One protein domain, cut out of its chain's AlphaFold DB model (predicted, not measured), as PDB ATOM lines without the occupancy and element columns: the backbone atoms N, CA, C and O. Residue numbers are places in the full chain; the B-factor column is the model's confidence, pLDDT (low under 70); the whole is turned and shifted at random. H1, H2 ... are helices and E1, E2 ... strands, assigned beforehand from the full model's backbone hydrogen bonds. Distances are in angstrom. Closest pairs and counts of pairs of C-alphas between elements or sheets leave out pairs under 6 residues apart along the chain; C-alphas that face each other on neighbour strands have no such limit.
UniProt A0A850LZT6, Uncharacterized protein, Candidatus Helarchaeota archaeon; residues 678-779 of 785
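AT A GLANCE: This is residues 678 to 779 of the 785 residues of an uncharacterized protein of Candidatus Helarchaeota archaeon (UniProt A0A850LZT6). One strongly twisted sheet of five strands has a single helix, H1, packed on one of its faces, with C-alphas from all five strands within 10 A of the helix. Two long loops make up much of the rest: residues 684 to 702 run from E1 at one edge of the sheet to E2 at the other edge, and residues 711 to 732 run from E2 to H1 and are tied to E2 by two short pairings. The printed part has 102 residues with the order E1 E2 H1 E3 E4 E5, and the mixed sheet runs E1 E5 E4 E3 E2. The class is mixed, helices and strands, with 46 residues in named elements, under half. The whole is compact, with a radius of gyration of the C-alphas of 12.9 A and spans of 36 by 33 by 20 A.

HOW THE PARTS SIT: Begin at residues 679 to 683, E1, an edge strand, which is parallel to E5, residues 772 to 778, at 23 degrees; look for N 683 and O 775, 2.8 A apart. E2, residues 703 to 710, is the other edge strand and bends by 68 degrees at residue 706. It is antiparallel to E3, residues 748 to 754, with N 706 and O 752 at 2.8 A. Residues 703 to 704 of E2 also pair antiparallel with 729 to 730, and 707 to 708 with 720 to 721. Next comes H1, residues 733 to 743, which is on the sheet, and in which every O i to N i+4 pair is within hydrogen-bond range. Its closest C-alphas to E2 are Ile 733 and Phe 703, 7.0 A apart. E4, residues 760 to 767, comes closest to H1 with the C-alphas of Ala 767 and Trp 741, 7.1 A apart. E3, E4 and E5 form a meander, each strand the antiparallel neighbour of the one before, in two hairpins; N 751 and O 763 are 2.8 A apart, and N 764 and O 776 are 2.9 A apart. E1 and E3 are apart, and so are E2 and E5.

IN THESE COORDINATES: Find C-alpha 679 at (4.114, -55.081, -21.664), where E1 begins its 12.2 A. E2 covers 19.0 A. C-alpha 733 at (7.321, -46.663, -32.152) opens H1, 15.5 A long. E3 measures 19.8 A, E4 22.0 A and E5 19.2 A, ending at C-alpha 778, (14.156, -38.436, -24.151).

THE WHOLE: The C-alphas of Ser 693 and Ile 714 are the two farthest apart, 37.6 A. The printed part has no cut. The links E1 to E2 and E2 to H1 are long, with 19 and 22 residues. The mean pLDDT of the printed part is 73.8; look for values under 70 at residues 678 to 679, 711 to 727, 743 to 747, 767 to 773 and 779.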
ATOM      1  N   PRO A 678       6.952 -58.769 -23.108       60.78
ATOM      2  CA  PRO A 678       6.590 -58.037 -21.904       60.78
ATOM      3  C   PRO A 678       5.860 -56.731 -22.254       60.78
ATOM      4  O   PRO A 678       6.170 -56.103 -23.272       60.78
ATOM      5  N   LYS A 679       4.899 -56.303 -21.419       67.19
ATOM      6  CA  LYS A 679       4.114 -55.081 -21.664       67.19
ATOM      7  C   LYS A 679       5.077 -53.905 -21.874       67.19
ATOM      8  O   LYS A 679       5.884 -53.586 -21.000       67.19
ATOM      9  N   LEU A 680       5.007 -53.278 -23.051       71.12
ATOM     10  CA  LEU A 680       5.871 -52.155 -23.402       71.12
ATOM     11  C   LEU A 680       5.340 -50.879 -22.743       71.12
ATOM     12  O   LEU A 680       4.400 -50.257 -23.237       71.12
ATOM     13  N   ASN A 681       5.963 -50.476 -21.644       78.62
ATOM     14  CA  ASN A 681       5.625 -49.236 -20.958       78.62
ATOM     15  C   ASN A 681       6.462 -48.100 -21.553       78.62
ATOM     16  O   ASN A 681       7.686 -48.072 -21.393       78.62
ATOM     17  N   ILE A 682       5.818 -47.159 -22.241       80.38
ATOM     18  CA  ILE A 682       6.486 -45.978 -22.797       80.38
ATOM     19  C   ILE A 682       6.522 -44.912 -21.716       80.38
ATOM     20  O   ILE A 682       5.481 -44.506 -21.229       80.38
ATOM     21  N   LEU A 683       7.709 -44.475 -21.315       82.44
ATOM     22  CA  LEU A 683       7.912 -43.556 -20.204       82.44
ATOM     23  C   LEU A 683       8.573 -42.262 -20.686       82.44
ATOM     24  O   LEU A 683       9.422 -42.280 -21.576       82.44
ATOM     25  N   ASN A 684       8.255 -41.131 -20.063       84.00
ATOM     26  CA  ASN A 684       9.034 -39.901 -20.231       84.00
ATOM     27  C   ASN A 684      10.316 -39.923 -19.368       84.00
ATOM     28  O   ASN A 684      10.582 -40.858 -18.612       84.00
ATOM     29  N   THR A 685      11.103 -38.845 -19.408       81.44
ATOM     30  CA  THR A 685      12.345 -38.713 -18.619       81.44
ATOM     31  C   THR A 685      12.148 -38.685 -17.101       81.44
ATOM     32  O   THR A 685      13.126 -38.781 -16.364       81.44
ATOM     33  N   LYS A 686      10.908 -38.517 -16.630       83.69
ATOM     34  CA  LYS A 686      10.505 -38.579 -15.220       83.69
ATOM     35  C   LYS A 686       9.886 -39.937 -14.858       83.69
ATOM     36  O   LYS A 686       9.299 -40.056 -13.789       83.69
ATOM     37  N   TYR A 687      10.014 -40.939 -15.732       80.25
ATOM     38  CA  TYR A 687       9.464 -42.286 -15.561       80.25
ATOM     39  C   TYR A 687       7.930 -42.336 -15.449       80.25
ATOM     40  O   TYR A 687       7.378 -43.275 -14.886       80.25
ATOM     41  N   THR A 688       7.225 -41.335 -15.985       83.50
ATOM     42  CA  THR A 688       5.757 -41.347 -16.088       83.50
ATOM     43  C   THR A 688       5.337 -42.027 -17.386       83.50
ATOM     44  O   THR A 688       5.906 -41.708 -18.431       83.50
ATOM     45  N   GLU A 689       4.356 -42.930 -17.322       85.25
ATOM     46  CA  GLU A 689       3.801 -43.613 -18.497       85.25
ATOM     47  C   GLU A 689       3.150 -42.606 -19.456       85.25
ATOM     48  O   GLU A 689       2.418 -41.712 -19.035       85.25
ATOM     49  N   LEU A 690       3.481 -42.731 -20.739       82.69
ATOM     50  CA  LEU A 690       2.985 -41.933 -21.848       82.69
ATOM     51  C   LEU A 690       2.010 -42.777 -22.666       82.69
ATOM     52  O   LEU A 690       2.321 -43.878 -23.121       82.69
ATOM     53  N   THR A 691       0.850 -42.200 -22.917       86.50
ATOM     54  CA  THR A 691      -0.211 -42.720 -23.772       86.50
ATOM     55  C   THR A 691      -0.169 -42.055 -25.152       86.50
ATOM     56  O   THR A 691       0.347 -40.944 -25.281       86.50
ATOM     57  N   PRO A 692      -0.771 -42.655 -26.198       85.00
ATOM     58  CA  PRO A 692      -0.885 -42.023 -27.514       85.00
ATOM     59  C   PRO A 692      -1.635 -40.684 -27.525       85.00
ATOM     60  O   PRO A 692      -1.609 -39.989 -28.534       85.00
ATOM     61  N   SER A 693      -2.314 -40.290 -26.445       83.56
ATOM     62  CA  SER A 693      -2.889 -38.948 -26.277       83.56
ATOM     63  C   SER A 693      -1.851 -37.901 -25.870       83.56
ATOM     64  O   SER A 693      -1.979 -36.749 -26.280       83.56
ATOM     65  N   ASP A 694      -0.783 -38.284 -25.171       82.81
ATOM     66  CA  ASP A 694       0.203 -37.348 -24.627       82.81
ATOM     67  C   ASP A 694       1.046 -36.684 -25.724       82.81
ATOM     68  O   ASP A 694       1.433 -37.311 -26.709       82.81
ATOM     69  N   GLU A 695       1.349 -35.394 -25.563       82.44
ATOM     70  CA  GLU A 695       2.113 -34.601 -26.543       82.44
ATOM     71  C   GLU A 695       3.562 -35.094 -26.705       82.44
ATOM     72  O   GLU A 695       4.142 -35.043 -27.790       82.44
ATOM     73  N   ALA A 696       4.145 -35.631 -25.629       80.00
ATOM     74  CA  ALA A 696       5.487 -36.206 -25.636       80.00
ATOM     75  C   ALA A 696       5.550 -37.605 -26.279       80.00
ATOM     76  O   ALA A 696       6.649 -38.122 -26.502       80.00
ATOM     77  N   TYR A 697       4.400 -38.223 -26.580       84.12
ATOM     78  CA  TYR A 697       4.351 -39.516 -27.252       84.12
ATOM     79  C   TYR A 697       4.758 -39.360 -28.729       84.12
ATOM     80  O   TYR A 697       4.257 -38.475 -29.422       84.12
ATOM     81  N   PRO A 698       5.658 -40.201 -29.257       82.44
ATOM     82  CA  PRO A 698       6.068 -40.143 -30.654       82.44
ATOM     83  C   PRO A 698       4.971 -40.727 -31.561       82.44
ATOM     84  O   PRO A 698       4.843 -41.943 -31.674       82.44
ATOM     85  N   LYS A 699       4.178 -39.857 -32.200       81.44
ATOM     86  CA  LYS A 699       3.032 -40.247 -33.053       81.44
ATOM     87  C   LYS A 699       3.347 -40.224 -34.554       81.44
ATOM     88  O   LYS A 699       2.798 -41.025 -35.301       81.44
ATOM     89  N   ASP A 700       4.262 -39.360 -34.992       81.56
ATOM     90  CA  ASP A 700       4.466 -39.085 -36.423       81.56
ATOM     91  C   ASP A 700       5.543 -39.984 -37.047       81.56
ATOM     92  O   ASP A 700       6.644 -39.530 -37.370       81.56
ATOM     93  N   GLY A 701       5.258 -41.276 -37.203       80.12
ATOM     94  CA  GLY A 701       6.111 -42.167 -37.993       80.12
ATOM     95  C   GLY A 701       6.197 -41.764 -39.480       80.12
ATOM     96  O   GLY A 701       5.517 -40.837 -39.929       80.12
ATOM     97  N   PRO A 702       7.023 -42.442 -40.295       84.94
ATOM     98  CA  PRO A 702       7.955 -43.503 -39.920       84.94
ATOM     99  C   PRO A 702       9.187 -43.008 -39.138       84.94
ATOM    100  O   PRO A 702       9.756 -41.955 -39.424       84.94
ATOM    101  N   PHE A 703       9.639 -43.812 -38.177       85.94
ATOM    102  CA  PHE A 703      10.857 -43.627 -37.390       85.94
ATOM    103  C   PHE A 703      12.042 -44.308 -38.068       85.94
ATOM    104  O   PHE A 703      11.986 -45.497 -38.370       85.94
ATOM    105  N   SER A 704      13.125 -43.565 -38.282       86.25
ATOM    106  CA  SER A 704      14.382 -44.069 -38.839       86.25
ATOM    107  C   SER A 704      15.456 -44.176 -37.757       86.25
ATOM    108  O   SER A 704      15.746 -43.183 -37.082       86.25
ATOM    109  N   ILE A 705      16.085 -45.348 -37.614       84.50
ATOM    110  CA  ILE A 705      17.212 -45.542 -36.688       84.50
ATOM    111  C   ILE A 705      18.463 -44.856 -37.231       84.50
ATOM    112  O   ILE A 705      18.954 -45.192 -38.308       84.50
ATOM    113  N   LYS A 706      19.011 -43.914 -36.459       84.44
ATOM    114  CA  LYS A 706      20.284 -43.252 -36.767       84.44
ATOM    115  C   LYS A 706      21.458 -43.941 -36.100       84.44
ATOM    116  O   LYS A 706      22.465 -44.220 -36.749       84.44
ATOM    117  N   LYS A 707      21.328 -44.216 -34.805       82.56
ATOM    118  CA  LYS A 707      22.384 -44.825 -33.996       82.56
ATOM    119  C   LYS A 707      21.783 -45.886 -33.098       82.56
ATOM    120  O   LYS A 707      20.713 -45.680 -32.529       82.56
ATOM    121  N   TYR A 708      22.496 -46.993 -32.974       80.12
ATOM    122  CA  TYR A 708      22.141 -48.106 -32.112       80.12
ATOM    123  C   TYR A 708      23.352 -48.465 -31.248       80.12
ATOM    124  O   TYR A 708      24.454 -48.648 -31.772       80.12
ATOM    125  N   GLN A 709      23.158 -48.522 -29.930       79.75
ATOM    126  CA  GLN A 709      24.220 -48.824 -28.974       79.75
ATOM    127  C   GLN A 709      23.706 -49.730 -27.840       79.75
ATOM    128  O   GLN A 709      22.778 -49.338 -27.126       79.75
ATOM    129  N   PRO A 710      24.294 -50.922 -27.635       75.69
ATOM    130  CA  PRO A 710      24.065 -51.728 -26.437       75.69
ATOM    131  C   PRO A 710      24.586 -51.005 -25.189       75.69
ATOM    132  O   PRO A 710      25.664 -50.418 -25.205       75.69
ATOM    133  N   LEU A 711      23.826 -51.039 -24.095       67.06
ATOM    134  CA  LEU A 711      24.249 -50.529 -22.791       67.06
ATOM    135  C   LEU A 711      24.603 -51.725 -21.899       67.06
ATOM    136  O   LEU A 711      23.714 -52.349 -21.312       67.06
ATOM    137  N   THR A 712      25.891 -52.059 -21.790       61.44
ATOM    138  CA  THR A 712      26.371 -53.003 -20.770       61.44
ATOM    139  C   THR A 712      26.854 -52.245 -19.531       61.44
ATOM    140  O   THR A 712      27.216 -51.074 -19.602       61.44
ATOM    141  N   LEU A 713      26.818 -52.897 -18.365       49.22
ATOM    142  CA  LEU A 713      27.235 -52.305 -17.086       49.22
ATOM    143  C   LEU A 713      28.756 -52.088 -16.979       49.22
ATOM    144  O   LEU A 713      29.183 -51.451 -16.019       49.22
ATOM    145  N   ILE A 714      29.560 -52.646 -17.898       45.03
ATOM    146  CA  ILE A 714      31.019 -52.746 -17.729       45.03
ATOM    147  C   ILE A 714      31.821 -52.204 -18.921       45.03
ATOM    148  O   ILE A 714      32.906 -51.705 -18.675       45.03
ATOM    149  N   ASP A 715      31.299 -52.152 -20.150       45.94
ATOM    150  CA  ASP A 715      31.975 -51.457 -21.255       45.94
ATOM    151  C   ASP A 715      30.976 -50.888 -22.273       45.94
ATOM    152  O   ASP A 715      29.921 -51.467 -22.561       45.94
ATOM    153  N   TRP A 716      31.297 -49.708 -22.808       50.41
ATOM    154  CA  TRP A 716      30.534 -49.084 -23.885       50.41
ATOM    155  C   TRP A 716      30.923 -49.776 -25.194       50.41
ATOM    156  O   TRP A 716      31.885 -49.367 -25.839       50.41
ATOM    157  N   ASP A 717      30.194 -50.829 -25.565       51.12
ATOM    158  CA  ASP A 717      30.408 -51.538 -26.831       51.12
ATOM    159  C   ASP A 717      30.313 -50.592 -28.044       51.12
ATOM    160  O   ASP A 717      29.640 -49.548 -28.011       51.12
ATOM    161  N   GLU A 718      31.001 -50.979 -29.124       56.72
ATOM    162  CA  GLU A 718      31.145 -50.211 -30.361       56.72
ATOM    163  C   GLU A 718      29.790 -49.727 -30.910       56.72
ATOM    164  O   GLU A 718      28.854 -50.487 -31.174       56.72
ATOM    165  N   GLN A 719      29.690 -48.412 -31.096       64.50
ATOM    166  CA  GLN A 719      28.513 -47.750 -31.640       64.50
ATOM    167  C   GLN A 719      28.263 -48.199 -33.085       64.50
ATOM    168  O   GLN A 719      29.070 -47.934 -33.974       64.50
ATOM    169  N   THR A 720      27.105 -48.805 -33.351       63.06
ATOM    170  CA  THR A 720      26.728 -49.187 -34.717       63.06
ATOM    171  C   THR A 720      25.909 -48.069 -35.366       63.06
ATOM    172  O   THR A 720      24.820 -47.709 -34.906       63.06
ATOM    173  N   ILE A 721      26.435 -47.497 -36.453       67.62
ATOM    174  CA  ILE A 721      25.746 -46.493 -37.277       67.62
ATOM    175  C   ILE A 721      24.913 -47.232 -38.334       67.62
ATOM    176  O   ILE A 721      25.460 -47.891 -39.214       67.62
ATOM    177  N   VAL A 722      23.582 -47.129 -38.257       68.44
ATOM    178  CA  VAL A 722      22.631 -47.955 -39.043       68.44
ATOM    179  C   VAL A 722      22.176 -47.253 -40.341       68.44
ATOM    180  O   VAL A 722      21.180 -47.619 -40.964       68.44
ATOM    181  N   GLU A 723      22.900 -46.222 -40.791       52.72
ATOM    182  CA  GLU A 723      22.421 -45.255 -41.798       52.72
ATOM    183  C   GLU A 723      22.189 -45.798 -43.225       52.72
ATOM    184  O   GLU A 723      21.726 -45.041 -44.076       52.72
ATOM    185  N   LYS A 724      22.443 -47.083 -43.519       48.47
ATOM    186  CA  LYS A 724      22.320 -47.641 -44.885       48.47
ATOM    187  C   LYS A 724      21.494 -48.931 -45.031       48.47
ATOM    188  O   LYS A 724      21.491 -49.508 -46.112       48.47
ATOM    189  N   SER A 725      20.786 -49.389 -43.995       51.88
ATOM    190  CA  SER A 725      19.934 -50.589 -44.098       51.88
ATOM    191  C   SER A 725      18.485 -50.226 -44.425       51.88
ATOM    192  O   SER A 725      17.909 -49.370 -43.763       51.88
ATOM    193  N   THR A 726      17.860 -50.903 -45.391       49.69
ATOM    194  CA  THR A 726      16.417 -50.779 -45.692       49.69
ATOM    195  C   THR A 726      15.514 -51.249 -44.542       49.69
ATOM    196  O   THR A 726      14.330 -50.931 -44.536       49.69
ATOM    197  N   LEU A 727      16.069 -51.945 -43.540       57.38
ATOM    198  CA  LEU A 727      15.372 -52.440 -42.343       57.38
ATOM    199  C   LEU A 727      15.368 -51.439 -41.168       57.38
ATOM    200  O   LEU A 727      15.112 -51.829 -40.033       57.38
ATOM    201  N   ASN A 728      15.691 -50.162 -41.401       71.56
ATOM    202  CA  ASN A 728      15.818 -49.157 -40.338       71.56
ATOM    203  C   ASN A 728      14.608 -48.217 -40.187       71.56
ATOM    204  O   ASN A 728      14.707 -47.271 -39.404       71.56
ATOM    205  N   ARG A 729      13.504 -48.447 -40.916       79.69
ATOM    206  CA  ARG A 729      12.276 -47.632 -40.880       79.69
ATOM    207  C   ARG A 729      11.110 -48.394 -40.255       79.69
ATOM    208  O   ARG A 729      10.764 -49.470 -40.725       79.69
ATOM    209  N   PHE A 730      10.467 -47.789 -39.260       83.81
ATOM    210  CA  PHE A 730       9.336 -48.365 -38.526       83.81
ATOM    211  C   PHE A 730       8.156 -47.403 -38.549       83.81
ATOM    212  O   PHE A 730       8.343 -46.216 -38.297       83.81
ATOM    213  N   VAL A 731       6.955 -47.886 -38.866       83.38
ATOM    214  CA  VAL A 731       5.754 -47.036 -38.935       83.38
ATOM    215  C   VAL A 731       5.362 -46.573 -37.536       83.38
ATOM    216  O   VAL A 731       5.166 -45.379 -37.324       83.38
ATOM    217  N   GLU A 732       5.355 -47.485 -36.566       85.12
ATOM    218  CA  GLU A 732       5.029 -47.174 -35.178       85.12
ATOM    219  C   GLU A 732       6.242 -47.327 -34.257       85.12
ATOM    220  O   GLU A 732       7.141 -48.143 -34.479       85.12
ATOM    221  N   ILE A 733       6.261 -46.556 -33.164       80.19
ATOM    222  CA  ILE A 733       7.321 -46.663 -32.152       80.19
ATOM    223  C   ILE A 733       7.327 -48.039 -31.471       80.19
ATOM    224  O   ILE A 733       8.366 -48.522 -31.018       80.19
ATOM    225  N   GLN A 734       6.163 -48.684 -31.433       82.12
ATOM    226  CA  GLN A 734       5.986 -50.021 -30.893       82.12
ATOM    227  C   GLN A 734       6.730 -51.027 -31.768       82.12
ATOM    228  O   GLN A 734       7.554 -51.765 -31.243       82.12
ATOM    229  N   ASP A 735       6.552 -50.990 -33.093       81.62
ATOM    230  CA  ASP A 735       7.244 -51.884 -34.034       81.62
ATOM    231  C   ASP A 735       8.766 -51.778 -33.943       81.62
ATOM    232  O   ASP A 735       9.472 -52.788 -33.959       81.62
ATOM    233  N   LEU A 736       9.276 -50.557 -33.776       80.38
ATOM    234  CA  LEU A 736      10.690 -50.328 -33.508       80.38
ATOM    235  C   LEU A 736      11.133 -51.007 -32.206       80.38
ATOM    236  O   LEU A 736      12.162 -51.680 -32.183       80.38
ATOM    237  N   ALA A 737      10.387 -50.822 -31.116       73.94
ATOM    238  CA  ALA A 737      10.717 -51.428 -29.831       73.94
ATOM    239  C   ALA A 737      10.720 -52.964 -29.918       73.94
ATOM    240  O   ALA A 737      11.635 -53.597 -29.388       73.94
ATOM    241  N   LYS A 738       9.771 -53.554 -30.664       76.00
ATOM    242  CA  LYS A 738       9.732 -54.998 -30.961       76.00
ATOM    243  C   LYS A 738      10.984 -55.444 -31.703       76.00
ATOM    244  O   LYS A 738      11.613 -56.431 -31.329       76.00
ATOM    245  N   TRP A 739      11.369 -54.707 -32.742       79.75
ATOM    246  CA  TRP A 739      12.550 -55.030 -33.532       79.75
ATOM    247  C   TRP A 739      13.831 -54.960 -32.700       79.75
ATOM    248  O   TRP A 739      14.656 -55.871 -32.778       79.75
ATOM    249  N   VAL A 740      13.987 -53.929 -31.867       71.75
ATOM    250  CA  VAL A 740      15.151 -53.794 -30.980       71.75
ATOM    251  C   VAL A 740      15.182 -54.906 -29.932       71.75
ATOM    252  O   VAL A 740      16.257 -55.423 -29.648       71.75
ATOM    253  N   TRP A 741      14.030 -55.316 -29.393       72.12
ATOM    254  CA  TRP A 741      13.943 -56.433 -28.451       72.12
ATOM    255  C   TRP A 741      14.347 -57.768 -29.093       72.12
ATOM    256  O   TRP A 741      15.148 -58.504 -28.526       72.12
ATOM    257  N   LEU A 742      13.862 -58.049 -30.308       70.31
ATOM    258  CA  LEU A 742      14.162 -59.291 -31.032       70.31
ATOM    259  C   LEU A 742      15.621 -59.382 -31.501       70.31
ATOM    260  O   LEU A 742      16.192 -60.469 -31.540       70.31
ATOM    261  N   ASN A 743      16.222 -58.254 -31.887       67.56
ATOM    262  CA  ASN A 743      17.564 -58.225 -32.481       67.56
ATOM    263  C   ASN A 743      18.662 -57.827 -31.483       67.56
ATOM    264  O   ASN A 743      19.850 -58.010 -31.757       67.56
ATOM    265  N   GLY A 744      18.286 -57.279 -30.330       64.19
ATOM    266  CA  GLY A 744      19.216 -56.792 -29.330       64.19
ATOM    267  C   GLY A 744      19.807 -57.911 -28.480       64.19
ATOM    268  O   GLY A 744      19.143 -58.485 -27.622       64.19
ATOM    269  N   LYS A 745      21.106 -58.178 -28.636       59.38
ATOM    270  CA  LYS A 745      21.863 -59.026 -27.701       59.38
ATOM    271  C   LYS A 745      22.197 -58.232 -26.430       59.38
ATOM    272  O   LYS A 745      23.267 -57.646 -26.341       59.38
ATOM    273  N   GLY A 746      21.286 -58.172 -25.455       62.50
ATOM    274  CA  GLY A 746      21.497 -57.415 -24.210       62.50
ATOM    275  C   GLY A 746      20.203 -56.981 -23.518       62.50
ATOM    276  O   GLY A 746      19.126 -57.088 -24.088       62.50
ATOM    277  N   ALA A 747      20.306 -56.515 -22.269       64.94
ATOM    278  CA  ALA A 747      19.146 -56.088 -21.473       64.94
ATOM    279  C   ALA A 747      18.821 -54.592 -21.612       64.94
ATOM    280  O   ALA A 747      17.725 -54.174 -21.256       64.94
ATOM    281  N   ASN A 748      19.751 -53.767 -22.101       78.19
ATOM    282  CA  ASN A 748      19.543 -52.330 -22.237       78.19
ATOM    283  C   ASN A 748      20.135 -51.818 -23.554       78.19
ATOM    284  O   ASN A 748      21.247 -52.190 -23.922       78.19
ATOM    285  N   PHE A 749      19.418 -50.930 -24.236       80.06
ATOM    286  CA  PHE A 749      19.840 -50.325 -25.498       80.06
ATOM    287  C   PHE A 749      19.571 -48.832 -25.493       80.06
ATOM    288  O   PHE A 749      18.577 -48.367 -24.938       80.06
ATOM    289  N   LYS A 750      20.437 -48.092 -26.172       83.56
ATOM    290  CA  LYS A 750      20.249 -46.689 -26.502       83.56
ATOM    291  C   LYS A 750      20.092 -46.560 -28.010       83.56
ATOM    292  O   LYS A 750      20.951 -47.003 -28.771       83.56
ATOM    293  N   VAL A 751      18.992 -45.952 -28.433       83.62
ATOM    294  CA  VAL A 751      18.638 -45.801 -29.842       83.62
ATOM    295  C   VAL A 751      18.339 -44.337 -30.123       83.62
ATOM    296  O   VAL A 751      17.437 -43.760 -29.519       83.62
ATOM    297  N   ASP A 752      19.091 -43.733 -31.040       85.06
ATOM    298  CA  ASP A 752      18.777 -42.397 -31.548       85.06
ATOM    299  C   ASP A 752      17.955 -42.540 -32.833       85.06
ATOM    300  O   ASP A 752      18.347 -43.245 -33.770       85.06
ATOM    301  N   LEU A 753      16.819 -41.853 -32.880       87.19
ATOM    302  CA  LEU A 753      15.806 -41.960 -33.923       87.19
ATOM    303  C   LEU A 753      15.462 -40.590 -34.487       87.19
ATOM    304  O   LEU A 753      15.538 -39.573 -33.794       87.19
ATOM    305  N   VAL A 754      15.009 -40.587 -35.734       85.69
ATOM    306  CA  VAL A 754      14.423 -39.415 -36.387       85.69
ATOM    307  C   VAL A 754      13.104 -39.832 -37.006       85.69
ATOM    308  O   VAL A 754      13.053 -40.842 -37.706       85.69
ATOM    309  N   ASN A 755      12.041 -39.089 -36.732       88.06
ATOM    310  CA  ASN A 755      10.743 -39.342 -37.344       88.06
ATOM    311  C   ASN A 755      10.596 -38.618 -38.698       88.06
ATOM    312  O   ASN A 755      11.507 -37.911 -39.137       88.06
ATOM    313  N   SER A 756       9.453 -38.770 -39.365       83.50
ATOM    314  CA  SER A 756       9.199 -38.158 -40.679       83.50
ATOM    315  C   SER A 756       9.183 -36.625 -40.648       83.50
ATOM    316  O   SER A 756       9.597 -35.989 -41.614       83.50
ATOM    317  N   ALA A 757       8.798 -36.035 -39.514       83.31
ATOM    318  CA  ALA A 757       8.829 -34.593 -39.267       83.31
ATOM    319  C   ALA A 757      10.227 -34.052 -38.884       83.31
ATOM    320  O   ALA A 757      10.374 -32.869 -38.587       83.31
ATOM    321  N   GLY A 758      11.264 -34.898 -38.852       83.44
ATOM    322  CA  GLY A 758      12.630 -34.506 -38.486       83.44
ATOM    323  C   GLY A 758      12.875 -34.351 -36.978       83.44
ATOM    324  O   GLY A 758      13.986 -33.999 -36.570       83.44
ATOM    325  N   LYS A 759      11.880 -34.649 -36.133       83.94
ATOM    326  CA  LYS A 759      12.001 -34.627 -34.673       83.94
ATOM    327  C   LYS A 759      12.901 -35.774 -34.221       83.94
ATOM    328  O   LYS A 759      12.739 -36.928 -34.628       83.94
ATOM    329  N   LYS A 760      13.890 -35.428 -33.399       85.25
ATOM    330  CA  LYS A 760      14.891 -36.359 -32.878       85.25
ATOM    331  C   LYS A 760      14.407 -36.935 -31.556       85.25
ATOM    332  O   LYS A 760      14.013 -36.196 -30.657       85.25
ATOM    333  N   TYR A 761      14.495 -38.249 -31.431       82.69
ATOM    334  CA  TYR A 761      14.186 -38.962 -30.201       82.69
ATOM    335  C   TYR A 761      15.411 -39.751 -29.783       82.69
ATOM    336  O   TYR A 761      16.067 -40.377 -30.611       82.69
ATOM    337  N   GLN A 762      15.710 -39.736 -28.493       84.12
ATOM    338  CA  GLN A 762      16.633 -40.688 -27.907       84.12
ATOM    339  C   GLN A 762      15.831 -41.616 -27.022       84.12
ATOM    340  O   GLN A 762      15.144 -41.171 -26.103       84.12
ATOM    341  N   ILE A 763      15.917 -42.903 -27.307       79.75
ATOM    342  CA  ILE A 763      15.152 -43.908 -26.602       79.75
ATOM    343  C   ILE A 763      16.101 -44.844 -25.886       79.75
ATOM    344  O   ILE A 763      17.050 -45.364 -26.472       79.75
ATOM    345  N   ILE A 764      15.838 -45.039 -24.600       80.62
ATOM    346  CA  ILE A 764      16.503 -46.050 -23.795       80.62
ATOM    347  C   ILE A 764      15.511 -47.189 -23.619       80.62
ATOM    348  O   ILE A 764      14.444 -47.003 -23.036       80.62
ATOM    349  N   ILE A 765      15.858 -48.353 -24.154       75.38
ATOM    350  CA  ILE A 765      15.056 -49.567 -24.049       75.38
ATOM    351  C   ILE A 765      15.693 -50.420 -22.972       75.38
ATOM    352  O   ILE A 765      16.827 -50.856 -23.140       75.38
ATOM    353  N   SER A 766      14.979 -50.639 -21.876       72.81
ATOM    354  CA  SER A 766      15.367 -51.586 -20.840       72.81
ATOM    355  C   SER A 766      14.437 -52.788 -20.925       72.81
ATOM    356  O   SER A 766      13.248 -52.684 -20.633       72.81
ATOM    357  N   ALA A 767      14.971 -53.909 -21.398       62.84
ATOM    358  CA  ALA A 767      14.281 -55.180 -21.515       62.84
ATOM    359  C   ALA A 767      14.881 -56.141 -20.489       62.84
ATOM    360  O   ALA A 767      15.949 -56.724 -20.695       62.84
ATOM    361  N   SER A 768      14.207 -56.301 -19.352       60.09
ATOM    362  CA  SER A 768      14.577 -57.360 -18.422       60.09
ATOM    363  C   SER A 768      14.057 -58.697 -18.966       60.09
ATOM    364  O   SER A 768      13.000 -58.755 -19.588       60.09
ATOM    365  N   LYS A 769      14.776 -59.801 -18.719       56.88
ATOM    366  CA  LYS A 769      14.330 -61.156 -19.109       56.88
ATOM    367  C   LYS A 769      13.027 -61.597 -18.416       56.88
ATOM    368  O   LYS A 769      12.578 -62.712 -18.650       56.88
ATOM    369  N   LYS A 770      12.458 -60.780 -17.521       54.00
ATOM    370  CA  LYS A 770      11.247 -61.087 -16.760       54.00
ATOM    371  C   LYS A 770      10.254 -59.913 -16.854       54.00
ATOM    372  O   LYS A 770      10.494 -58.830 -16.334       54.00
ATOM    373  N   THR A 771       9.163 -60.179 -17.566       55.28
ATOM    374  CA  THR A 771       7.825 -59.548 -17.528       55.28
ATOM    375  C   THR A 771       7.599 -58.105 -17.993       55.28
ATOM    376  O   THR A 771       6.530 -57.883 -18.554       55.28
ATOM    377  N   ASP A 772       8.540 -57.158 -17.886       60.44
ATOM    378  CA  ASP A 772       8.313 -55.764 -18.335       60.44
ATOM    379  C   ASP A 772       9.451 -55.198 -19.206       60.44
ATOM    380  O   ASP A 772      10.640 -55.386 -18.921       60.44
ATOM    381  N   ALA A 773       9.077 -54.478 -20.272       61.91
ATOM    382  CA  ALA A 773       9.988 -53.692 -21.100       61.91
ATOM    383  C   ALA A 773       9.646 -52.207 -20.960       61.91
ATOM    384  O   ALA A 773       8.518 -51.782 -21.211       61.91
ATOM    385  N   HIS A 774      10.632 -51.403 -20.574       74.00
ATOM    386  CA  HIS A 774      10.464 -49.963 -20.411       74.00
ATOM    387  C   HIS A 774      11.151 -49.214 -21.548       74.00
ATOM    388  O   HIS A 774      12.346 -49.386 -21.798       74.00
ATOM    389  N   LEU A 775      10.383 -48.353 -22.210       75.00
ATOM    390  CA  LEU A 775      10.829 -47.482 -23.284       75.00
ATOM    391  C   LEU A 775      10.902 -46.048 -22.758       75.00
ATOM    392  O   LEU A 775       9.905 -45.335 -22.771       75.00
ATOM    393  N   VAL A 776      12.063 -45.606 -22.284       76.81
ATOM    394  CA  VAL A 776      12.220 -44.227 -21.799       76.81
ATOM    395  C   VAL A 776      12.551 -43.313 -22.971       76.81
ATOM    396  O   VAL A 776      13.613 -43.430 -23.583       76.81
ATOM    397  N   ILE A 777      11.654 -42.376 -23.262       73.56
ATOM    398  CA  ILE A 777      11.801 -41.397 -24.332       73.56
ATOM    399  C   ILE A 777      12.389 -40.109 -23.761       73.56
ATOM    400  O   ILE A 777      11.764 -39.392 -22.977       73.56
ATOM    401  N   LYS A 778      13.598 -39.784 -24.212       75.88
ATOM    402  CA  LYS A 778      14.156 -38.436 -24.151       75.88
ATOM    403  C   LYS A 778      13.797 -37.714 -25.441       75.88
ATOM    404  O   LYS A 778      14.453 -37.879 -26.472       75.88
ATOM    405  N   THR A 779      12.764 -36.884 -25.375       62.59
ATOM    406  CA  THR A 779      12.564 -35.813 -26.349       62.59
ATOM    407  C   THR A 779      13.580 -34.726 -26.041       62.59
ATOM    408  O   THR A 779      13.299 -33.779 -25.311       62.59
TER     409      THR A 779